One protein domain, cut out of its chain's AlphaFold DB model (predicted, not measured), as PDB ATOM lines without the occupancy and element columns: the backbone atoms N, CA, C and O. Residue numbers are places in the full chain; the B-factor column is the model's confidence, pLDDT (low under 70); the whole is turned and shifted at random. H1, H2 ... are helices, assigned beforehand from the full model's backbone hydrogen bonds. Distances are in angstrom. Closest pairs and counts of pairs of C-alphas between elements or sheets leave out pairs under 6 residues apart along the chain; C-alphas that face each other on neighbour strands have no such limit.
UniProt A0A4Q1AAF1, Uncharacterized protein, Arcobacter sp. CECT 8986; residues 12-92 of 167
ATOM      1  N   ILE A  12     138.190 117.388 109.890       83.94
ATOM      2  CA  ILE A  12     137.004 118.134 110.311       83.94
ATOM      3  C   ILE A  12     136.051 118.274 109.125       83.94
ATOM      4  O   ILE A  12     134.858 118.006 109.292       83.94
ATOM      5  N   PHE A  13     136.561 118.593 107.929       86.69
ATOM      6  CA  PHE A  13     135.752 118.615 106.708       86.69
ATOM      7  C   PHE A  13     135.047 117.275 106.486       86.69
ATOM      8  O   PHE A  13     133.827 117.233 106.328       86.69
ATOM      9  N   LEU A  14     135.793 116.167 106.545       89.12
ATOM     10  CA  LEU A  14     135.237 114.829 106.330       89.12
ATOM     11  C   LEU A  14     134.182 114.462 107.372       89.12
ATOM     12  O   LEU A  14     133.131 113.931 107.015       89.12
ATOM     13  N   LYS A  15     134.420 114.777 108.651       89.75
ATOM     14  CA  LYS A  15     133.434 114.556 109.719       89.75
ATOM     15  C   LYS A  15     132.149 115.335 109.456       89.75
ATOM     16  O   LYS A  15     131.066 114.767 109.578       89.75
ATOM     17  N   ARG A  16     132.257 116.611 109.073       88.25
ATOM     18  CA  ARG A  16     131.101 117.470 108.767       88.25
ATOM     19  C   ARG A  16     130.345 116.979 107.538       88.25
ATOM     20  O   ARG A  16     129.124 116.882 107.591       88.25
ATOM     21  N   LEU A  17     131.060 116.583 106.489       90.25
ATOM     22  CA  LEU A  17     130.479 116.031 105.271       90.25
ATOM     23  C   LEU A  17     129.726 114.721 105.531       90.25
ATOM     24  O   LEU A  17     128.574 114.571 105.133       90.25
ATOM     25  N   LEU A  18     130.352 113.776 106.235       91.81
ATOM     26  CA  LEU A  18     129.725 112.498 106.577       91.81
ATOM     27  C   LEU A  18     128.505 112.696 107.481       91.81
ATOM     28  O   LEU A  18     127.479 112.054 107.262       91.81
ATOM     29  N   PHE A  19     128.591 113.610 108.447       91.06
ATOM     30  CA  PHE A  19     127.465 113.962 109.306       91.06
ATOM     31  C   PHE A  19     126.313 114.606 108.524       91.06
ATOM     32  O   PHE A  19     125.155 114.277 108.777       91.06
ATOM     33  N   ALA A  20     126.611 115.468 107.550       90.44
ATOM     34  CA  ALA A  20     125.609 116.069 106.674       90.44
ATOM     35  C   ALA A  20     124.894 115.010 105.822       90.44
ATOM     36  O   ALA A  20     123.670 114.984 105.770       90.44
ATOM     37  N   ILE A  21     125.640 114.069 105.237       92.50
ATOM     38  CA  ILE A  21     125.079 112.950 104.462       92.50
ATOM     39  C   ILE A  21     124.159 112.078 105.331       92.50
ATOM     40  O   ILE A  21     123.068 111.702 104.903       92.50
ATOM     41  N   GLU A  22     124.577 111.747 106.554       91.50
ATOM     42  CA  GLU A  22     123.754 110.951 107.473       91.50
ATOM     43  C   GLU A  22     122.524 111.713 107.974       91.50
ATOM     44  O   GLU A  22     121.468 111.110 108.176       91.50
ATOM     45  N   SER A  23     122.645 113.025 108.177       87.50
ATOM     46  CA  SER A  23     121.524 113.893 108.549       87.50
ATOM     47  C   SER A  23     120.496 113.981 107.424       87.50
ATOM     48  O   SER A  23     119.306 113.847 107.692       87.50
ATOM     49  N   ASN A  24     120.951 114.073 106.172       90.88
ATOM     50  CA  ASN A  24     120.095 114.089 104.989       90.88
ATOM     51  C   ASN A  24     119.284 112.793 104.834       90.88
ATOM     52  O   ASN A  24     118.070 112.833 104.644       90.88
ATOM     53  N   ASP A  25     119.938 111.632 104.989       89.56
ATOM     54  CA  ASP A  25     119.248 110.334 104.972       89.56
ATOM     55  C   ASP A  25     118.161 110.268 106.065       89.56
ATOM     56  O   ASP A  25     117.066 109.760 105.824       89.56
ATOM     57  N   LYS A  26     118.435 110.797 107.265       88.12
ATOM     58  CA  LYS A  26     117.464 110.820 108.373       88.12
ATOM     59  C   LYS A  26     116.296 111.767 108.109       88.12
ATOM     60  O   LYS A  26     115.158 111.393 108.385       88.12
ATOM     61  N   GLU A  27     116.568 112.962 107.589       85.50
ATOM     62  CA  GLU A  27     115.568 114.000 107.313       85.50
ATOM     63  C   GLU A  27     114.490 113.496 106.349       85.50
ATOM     64  O   GLU A  27     113.298 113.597 106.638       85.50
ATOM     65  N   PHE A  28     114.901 112.841 105.263       87.31
ATOM     66  CA  PHE A  28     113.980 112.274 104.276       87.31
ATOM     67  C   PHE A  28     113.567 110.824 104.555       87.31
ATOM     68  O   PHE A  28     112.882 110.209 103.738       87.31
ATOM     69  N   LYS A  29     113.959 110.258 105.707       89.25
ATOM     70  CA  LYS A  29     113.712 108.852 106.082       89.25
ATOM     71  C   LYS A  29     114.196 107.854 105.021       89.25
ATOM     72  O   LYS A  29     113.595 106.795 104.827       89.25
ATOM     73  N   PHE A  30     115.281 108.179 104.327       87.19
ATOM     74  CA  PHE A  30     115.892 107.281 103.363       87.19
ATOM     75  C   PHE A  30     116.551 106.088 104.051       87.19
ATOM     76  O   PHE A  30     117.001 106.144 105.198       87.19
ATOM     77  N   THR A  31     116.661 104.982 103.315       86.88
ATOM     78  CA  THR A  31     117.495 103.863 103.749       86.88
ATOM     79  C   THR A  31     118.945 104.334 103.866       86.88
ATOM     80  O   THR A  31     119.437 105.056 102.996       86.88
ATOM     81  N   ARG A  32     119.652 103.905 104.916       81.88
ATOM     82  CA  ARG A  32     121.042 104.316 105.164       81.88
ATOM     83  C   ARG A  32     121.914 104.115 103.920       81.88
ATOM     84  O   ARG A  32     121.995 103.009 103.385       81.88
ATOM     85  N   GLY A  33     122.604 105.174 103.499       84.00
ATOM     86  CA  GLY A  33     123.507 105.155 102.350       84.00
ATOM     87  C   GLY A  33     122.834 105.456 101.010       84.00
ATOM     88  O   GLY A  33     123.506 105.367  99.984       84.00
ATOM     89  N   THR A  34     121.551 105.829 100.994       88.62
ATOM     90  CA  THR A  34     120.857 106.292  99.780       88.62
ATOM     91  C   THR A  34     121.472 107.586  99.262       88.62
ATOM     92  O   THR A  34     121.857 107.637  98.097       88.62
ATOM     93  N   THR A  35     121.702 108.573 100.132       91.56
ATOM     94  CA  THR A  35     122.372 109.828  99.748       91.56
ATOM     95  C   THR A  35     123.769 109.561  99.172       91.56
ATOM     96  O   THR A  35     124.152 110.147  98.166       91.56
ATOM     97  N   ARG A  36     124.524 108.593  99.721       92.50
ATOM     98  CA  ARG A  36     125.840 108.208  99.165       92.50
ATOM     99  C   ARG A  36     125.743 107.599  97.768       92.50
ATOM    100  O   ARG A  36     126.650 107.804  96.965       92.50
ATOM    101  N   LYS A  37     124.687 106.829  97.485       92.31
ATOM    102  CA  LYS A  37     124.440 106.271  96.146       92.31
ATOM    103  C   LYS A  37     124.153 107.380  95.142       92.31
ATOM    104  O   LYS A  37     124.764 107.363  94.081       92.31
ATOM    105  N   ASP A  38     123.294 108.331  95.502       91.88
ATOM    106  CA  ASP A  38     122.962 109.470  94.638       91.88
ATOM    107  C   ASP A  38     124.199 110.324  94.337       91.88
ATOM    108  O   ASP A  38     124.536 110.543  93.177       91.88
ATOM    109  N   ILE A  39     124.967 110.677  95.372       92.75
ATOM    110  CA  ILE A  39     126.240 111.392  95.213       92.75
ATOM    111  C   ILE A  39     127.195 110.622  94.293       92.75
ATOM    112  O   ILE A  39     127.759 111.195  93.366       92.75
ATOM    113  N   SER A  40     127.377 109.318  94.531       92.81
ATOM    114  CA  SER A  40     128.281 108.495  93.712       92.81
ATOM    115  C   SER A  40     127.859 108.496  92.243       92.81
ATOM    116  O   SER A  40     128.710 108.597  91.365       92.81
ATOM    117  N   PHE A  41     126.552 108.416  91.985       92.69
ATOM    118  CA  PHE A  41     125.992 108.460  90.641       92.69
ATOM    119  C   PHE A  41     126.220 109.821  89.973       92.69
ATOM    120  O   PHE A  41     126.731 109.862  88.855       92.69
ATOM    121  N   LYS A  42     125.924 110.937  90.657       91.31
ATOM    122  CA  LYS A  42     126.118 112.287  90.098       91.31
ATOM    123  C   LYS A  42     127.585 112.649  89.864       91.31
ATOM    124  O   LYS A  42     127.881 113.382  88.929       91.31
ATOM    125  N   LEU A  43     128.498 112.116  90.674       90.38
ATOM    126  CA  LEU A  43     129.944 112.269  90.476       90.38
ATOM    127  C   LEU A  43     130.506 111.368  89.362       90.38
ATOM    128  O   LEU A  43     131.687 111.467  89.043       90.38
ATOM    129  N   GLY A  44     129.693 110.480  88.781       90.38
ATOM    130  CA  GLY A  44     130.140 109.540  87.753       90.38
ATOM    131  C   GLY A  44     131.038 108.420  88.288       90.38
ATOM    132  O   GLY A  44     131.794 107.824  87.522       90.38
ATOM    133  N   PHE A  45     130.981 108.118  89.588       90.81
ATOM    134  CA  PHE A  45     131.731 107.007  90.165       90.81
ATOM    135  C   PHE A  45     131.097 105.663  89.824       90.81
ATOM    136  O   PHE A  45     129.877 105.497  89.809       90.81
ATOM    137  N   ASN A  46     131.946 104.653  89.647       85.50
ATOM    138  CA  ASN A  46     131.506 103.311  89.271       85.50
ATOM    139  C   ASN A  46     130.795 102.594  90.425       85.50
ATOM    140  O   ASN A  46     130.070 101.621  90.220       85.50
ATOM    141  N   SER A  47     131.038 103.024  91.667       89.38
ATOM    142  CA  SER A  47     130.405 102.438  92.847       89.38
ATOM    143  C   SER A  47     130.468 103.348  94.072       89.38
ATOM    144  O   SER A  47     131.347 104.194  94.210       89.38
ATOM    145  N   VAL A  48     129.620 103.059  95.060       90.62
ATOM    146  CA  VAL A  48     129.703 103.687  96.392       90.62
ATOM    147  C   VAL A  48     131.026 103.369  97.100       90.62
ATOM    148  O   VAL A  48     131.481 104.143  97.937       90.62
ATOM    149  N   LYS A  49     131.680 102.245  96.773       90.62
ATOM    150  CA  LYS A  49     133.009 101.925  97.320       90.62
ATOM    151  C   LYS A  49     134.056 102.932  96.855       90.62
ATOM    152  O   LYS A  49     134.926 103.300  97.635       90.62
ATOM    153  N   GLU A  50     133.944 103.390  95.612       89.12
ATOM    154  CA  GLU A  50     134.815 104.427  95.075       89.12
ATOM    155  C   GLU A  50     134.615 105.738  95.839       89.12
ATOM    156  O   GLU A  50     135.591 106.247  96.383       89.12
ATOM    157  N   PHE A  51     133.372 106.197  96.029       91.38
ATOM    158  CA  PHE A  51     133.076 107.352  96.890       91.38
ATOM    159  C   PHE A  51     133.625 107.181  98.314       91.38
ATOM    160  O   PHE A  51     134.298 108.068  98.834       91.38
ATOM    161  N   ASN A  52     133.403 106.018  98.938       90.62
ATOM    162  CA  ASN A  52     133.913 105.728 100.280       90.62
ATOM    163  C   ASN A  52     135.447 105.835 100.349       90.62
ATOM    164  O   ASN A  52     135.967 106.276 101.367       90.62
ATOM    165  N   SER A  53     136.166 105.514  99.267       90.19
ATOM    166  CA  SER A  53     137.621 105.708  99.199       90.19
ATOM    167  C   SER A  53     138.041 107.180  99.191       90.19
ATOM    168  O   SER A  53     139.168 107.483  99.567       90.19
ATOM    169  N   TYR A  54     137.172 108.113  98.788       88.44
ATOM    170  CA  TYR A  54     137.450 109.551  98.878       88.44
ATOM    171  C   TYR A  54     137.170 110.115 100.271       88.44
ATOM    172  O   TYR A  54     137.887 111.011 100.707       88.44
ATOM    173  N   VAL A  55     136.173 109.588 100.988       88.50
ATOM    174  CA  VAL A  55     135.813 110.047 102.346       88.50
ATOM    175  C   VAL A  55     136.513 109.280 103.472       88.50
ATOM    176  O   VAL A  55     136.307 109.591 104.642       88.50
ATOM    177  N   ASP A  56     137.348 108.296 103.141       88.12
ATOM    178  CA  ASP A  56     138.234 107.628 104.094       88.12
ATOM    179  C   ASP A  56     139.320 108.600 104.592       88.12
ATOM    180  O   ASP A  56     139.990 109.260 103.790       88.12
ATOM    181  N   PHE A  57     139.498 108.670 105.912       84.56
ATOM    182  CA  PHE A  57     140.499 109.503 106.586       84.56
ATOM    183  C   PHE A  57     141.935 109.111 106.214       84.56
ATOM    184  O   PHE A  57     142.814 109.963 106.185       84.56
ATOM    185  N   SER A  58     142.173 107.838 105.885       84.44
ATOM    186  CA  SER A  58     143.500 107.348 105.485       84.44
ATOM    187  C   SER A  58     143.841 107.613 104.012       84.44
ATOM    188  O   SER A  58     144.980 107.430 103.584       84.44
ATOM    189  N   SER A  59     142.860 108.040 103.216       82.50
ATOM    190  CA  SER A  59     143.008 108.176 101.771       82.50
ATOM    191  C   SER A  59     143.621 109.513 101.367       82.50
ATOM    192  O   SER A  59     143.158 110.577 101.776       82.50
ATOM    193  N   THR A  60     144.590 109.458 100.453       80.31
ATOM    194  CA  THR A  60     145.228 110.631  99.834       80.31
ATOM    195  C   THR A  60     144.384 111.272  98.730       80.31
ATOM    196  O   THR A  60     144.751 112.323  98.204       80.31
ATOM    197  N   LYS A  61     143.251 110.659  98.361       83.19
ATOM    198  CA  LYS A  61     142.334 111.216  97.363       83.19
ATOM    199  C   LYS A  61     141.628 112.448  97.916       83.19
ATOM    200  O   LYS A  61     141.215 112.461  99.075       83.19
ATOM    201  N   TYR A  62     141.433 113.441  97.060       81.62
ATOM    202  CA  TYR A  62     140.754 114.694  97.369       81.62
ATOM    203  C   TYR A  62     139.620 114.935  96.377       81.62
ATOM    204  O   TYR A  62     139.700 114.503  95.229       81.62
ATOM    205  N   PHE A  63     138.577 115.626  96.832       83.75
ATOM    206  CA  PHE A  63     137.539 116.136  95.944       83.75
ATOM    207  C   PHE A  63     138.000 117.453  95.328       83.75
ATOM    208  O   PHE A  63     138.583 118.305  96.008       83.75
ATOM    209  N   ARG A  64     137.720 117.626  94.042       84.00
ATOM    210  CA  ARG A  64     137.828 118.923  93.377       84.00
ATOM    211  C   ARG A  64     136.663 119.819  93.810       84.00
ATOM    212  O   ARG A  64     135.653 119.343  94.322       84.00
ATOM    213  N   ILE A  65     136.796 121.131  93.633       79.19
ATOM    214  CA  ILE A  65     135.767 122.087  94.079       79.19
ATOM    215  C   ILE A  65     134.430 121.868  93.356       79.19
ATOM    216  O   ILE A  65     133.385 121.904  93.997       79.19
ATOM    217  N   ASP A  66     134.460 121.579  92.055       82.56
ATOM    218  CA  ASP A  66     133.277 121.213  91.266       82.56
ATOM    219  C   ASP A  66     132.577 119.968  91.826       82.56
ATOM    220  O   ASP A  66     131.355 119.933  91.937       82.56
ATOM    221  N   GLU A  67     133.346 118.974  92.267       87.56
ATOM    222  CA  GLU A  67     132.807 117.758  92.887       87.56
ATOM    223  C   GLU A  67     132.204 118.041  94.266       87.56
ATOM    224  O   GLU A  67     131.170 117.475  94.611       87.56
ATOM    225  N   ILE A  68     132.803 118.947  95.047       87.38
ATOM    226  CA  ILE A  68     132.243 119.383  96.333       87.38
ATOM    227  C   ILE A  68     130.890 120.070  96.123       87.38
ATOM    228  O   ILE A  68     129.958 119.770  96.866       87.38
ATOM    229  N   PHE A  69     130.747 120.918  95.101       85.19
ATOM    230  CA  PHE A  69     129.454 121.524  94.769       85.19
ATOM    231  C   PHE A  69     128.403 120.473  94.409       85.19
ATOM    232  O   PHE A  69     127.318 120.493  94.980       85.19
ATOM    233  N   ILE A  70     128.749 119.482  93.580       89.75
ATOM    234  CA  ILE A  70     127.836 118.373  93.250       89.75
ATOM    235  C   ILE A  70     127.392 117.623  94.513       89.75
ATOM    236  O   ILE A  70     126.221 117.268  94.644       89.75
ATOM    237  N   ILE A  71     128.312 117.376  95.453       90.62
ATOM    238  CA  ILE A  71     127.979 116.709  96.716       90.62
ATOM    239  C   ILE A  71     127.008 117.560  97.538       90.62
ATOM    240  O   ILE A  71     126.042 117.021  98.073       90.62
ATOM    241  N   ILE A  72     127.259 118.864  97.649       89.56
ATOM    242  CA  ILE A  72     126.406 119.795  98.394       89.56
ATOM    243  C   ILE A  72     125.008 119.868  97.758       89.56
ATOM    244  O   ILE A  72     124.016 119.779  98.477       89.56
ATOM    245  N   ASP A  73     124.905 119.905  96.431       87.88
ATOM    246  CA  ASP A  73     123.626 119.938  95.704       87.88
ATOM    247  C   ASP A  73     122.782 118.660  95.877       87.88
ATOM    248  O   ASP A  73     121.584 118.648  95.589       87.88
ATOM    249  N   CYS A  74     123.375 117.561  96.352       88.06
ATOM    250  CA  CYS A  74     122.651 116.345  96.743       88.06
ATOM    251  C   CYS A  74     122.046 116.406  98.156       88.06
ATOM    252  O   CYS A  74     121.319 115.491  98.549       88.06
ATOM    253  N   LEU A  75     122.369 117.430  98.947       89.44
ATOM    254  CA  LEU A  75     121.938 117.566 100.337       89.44
ATOM    255  C   LEU A  75     120.735 118.515 100.461       89.44
ATOM    256  O   LEU A  75     120.579 119.442  99.671       89.44
ATOM    257  N   SER A  76     119.909 118.320 101.490       86.06
ATOM    258  CA  SER A  76     118.885 119.278 101.921       86.06
ATOM    259  C   SER A  76     119.511 120.597 102.364       86.06
ATOM    260  O   SER A  76     120.648 120.610 102.832       86.06
ATOM    261  N   SER A  77     118.756 121.699 102.345       79.69
ATOM    262  CA  SER A  77     119.233 123.010 102.818       79.69
ATOM    263  C   SER A  77     119.837 122.956 104.231       79.69
ATOM    264  O   SER A  77     120.870 123.571 104.496       79.69
ATOM    265  N   ASN A  78     119.247 122.160 105.131       79.19
ATOM    266  CA  ASN A  78     119.767 121.951 106.486       79.19
ATOM    267  C   ASN A  78     121.125 121.235 106.482       79.19
ATOM    268  O   ASN A  78     122.044 121.619 107.206       79.19
ATOM    269  N   SER A  79     121.262 120.201 105.655       86.00
ATOM    270  CA  SER A  79     122.486 119.405 105.559       86.00
ATOM    271  C   SER A  79     123.592 120.134 104.785       86.00
ATOM    272  O   SER A  79     124.762 120.036 105.151       86.00
ATOM    273  N   GLN A  80     123.237 120.932 103.776       86.12
ATOM    274  CA  GLN A  80     124.144 121.836 103.067       86.12
ATOM    275  C   GLN A  80     124.787 122.833 104.028       86.12
ATOM    276  O   GLN A  80     126.008 123.001 104.019       86.12
ATOM    277  N   LYS A  81     123.980 123.439 104.910       80.50
ATOM    278  CA  LYS A  81     124.449 124.411 105.902       80.50
ATOM    279  C   LYS A  81     125.599 123.870 106.754       80.50
ATOM    280  O   LYS A  81     126.560 124.587 106.985       80.50
ATOM    281  N   ILE A  82     125.557 122.598 107.153       82.56
ATOM    282  CA  ILE A  82     126.623 121.962 107.952       82.56
ATOM    283  C   ILE A  82     127.980 122.019 107.235       82.56
ATOM    284  O   ILE A  82     129.014 122.240 107.871       82.56
ATOM    285  N   VAL A  83     127.985 121.776 105.922       83.94
ATOM    286  CA  VAL A  83     129.201 121.771 105.099       83.94
ATOM    287  C   VAL A  83     129.646 123.202 104.807       83.94
ATOM    288  O   VAL A  83     130.834 123.503 104.934       83.94
ATOM    289  N   PHE A  84     128.705 124.093 104.488       81.06
ATOM    290  CA  PHE A  84     128.995 125.506 104.266       81.06
ATOM    291  C   PHE A  84     129.554 126.180 105.514       81.06
ATOM    292  O   PHE A  84     130.639 126.737 105.425       81.06
ATOM    293  N   ASP A  85     128.919 126.054 106.683       76.94
ATOM    294  CA  ASP A  85     129.389 126.659 107.939       76.94
ATOM    295  C   ASP A  85     130.853 126.294 108.224       76.94
ATOM    296  O   ASP A  85     131.649 127.136 108.639       76.94
ATOM    297  N   TYR A  86     131.241 125.049 107.935       81.62
ATOM    298  CA  TYR A  86     132.624 124.612 108.051       81.62
ATOM    299  C   TYR A  86     133.559 125.295 107.037       81.62
ATOM    300  O   TYR A  86     134.622 125.780 107.424       81.62
ATOM    301  N   ILE A  87     133.191 125.335 105.750       77.75
ATOM    302  CA  ILE A  87     134.001 125.978 104.703       77.75
ATOM    303  C   ILE A  87     134.144 127.474 105.003       77.75
ATOM    304  O   ILE A  87     135.260 127.995 105.019       77.75
ATOM    305  N   CYS A  88     133.031 128.147 105.293       73.94
ATOM    306  CA  CYS A  88     132.992 129.566 105.616       73.94
ATOM    307  C   CYS A  88     133.871 129.833 106.874       73.94
ATOM    308  O   CYS A  88     134.746 130.699 106.845       73.94
ATOM    309  N   SER A  89     133.778 129.001 107.925       69.81
ATOM    310  CA  SER A  89     134.628 129.108 109.127       69.81
ATOM    311  C   SER A  89     136.122 128.879 108.863       69.81
ATOM    312  O   SER A  89     136.949 129.647 109.352       69.81
ATOM    313  N   LYS A  90     136.494 127.841 108.104       73.19
ATOM    314  CA  LYS A  90     137.902 127.463 107.899       73.19
ATOM    315  C   LYS A  90     138.689 128.491 107.094       73.19
ATOM    316  O   LYS A  90     139.872 128.694 107.350       73.19
ATOM    317  N   TYR A  91     138.055 129.093 106.100       67.00
ATOM    318  CA  TYR A  91     138.715 130.030 105.191       67.00
ATOM    319  C   TYR A  91     138.379 131.488 105.488       67.00
ATOM    320  O   TYR A  91     138.716 132.357 104.687       67.00
ATOM    321  N   ASP A  92     137.694 131.752 106.605       57.12
ATOM    322  CA  ASP A  92     137.186 133.081 106.967       57.12
ATOM    323  C   ASP A  92     136.376 133.728 105.818       57.12
ATOM    324  O   ASP A  92     136.352 134.949 105.598       57.12
TER     325      ASP A  92
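What this domain is: This is residues 12 to 92 of the 167 residues of an uncharacterized protein of Arcobacter sp. CECT 8986 (UniProt A0A4Q1AAF1). H1 and H5 lie side by side, running opposite ways; H2 packs on the later part of H1, away from H5, with H3 perpendicular to H2, and H4 lies near H1. The printed part has 81 residues, with five named helices in the order H1 to H5, holding 56 of them, and no named strand; its class is all helix, and it is compact, with a radius of gyration of the C-alphas of 12.0 A and spans of 35 by 31 by 21 A.

Where its parts are: H1, residues 12 to 27, begins at C-alpha 12 (137.004, 118.134, 110.311) and is 22.0 A long. H2 is residues 34 to 42, H3 48 to 55, H4 65 to 73. H5, residues 77 to 90, 19.9 A, ends at C-alpha 90 (137.902, 127.463, 107.899).

How they stand to each other: H2 touches H3, closest C-alphas Ser 40 and Val 48, 5.7 A, about perpendicular at 90 degrees. H1 touches H5, closest C-alphas Ala 20 and Ser 79, 4.7 A, at a shallow tilt of 10 degrees. Every O i to N i+4 pair is within hydrogen-bond range in H1 to H4, and 7 of 10 in H5.

The domain as a whole: The printed part has no cut; pLDDT is under 70 at residues 89, 91 and 92.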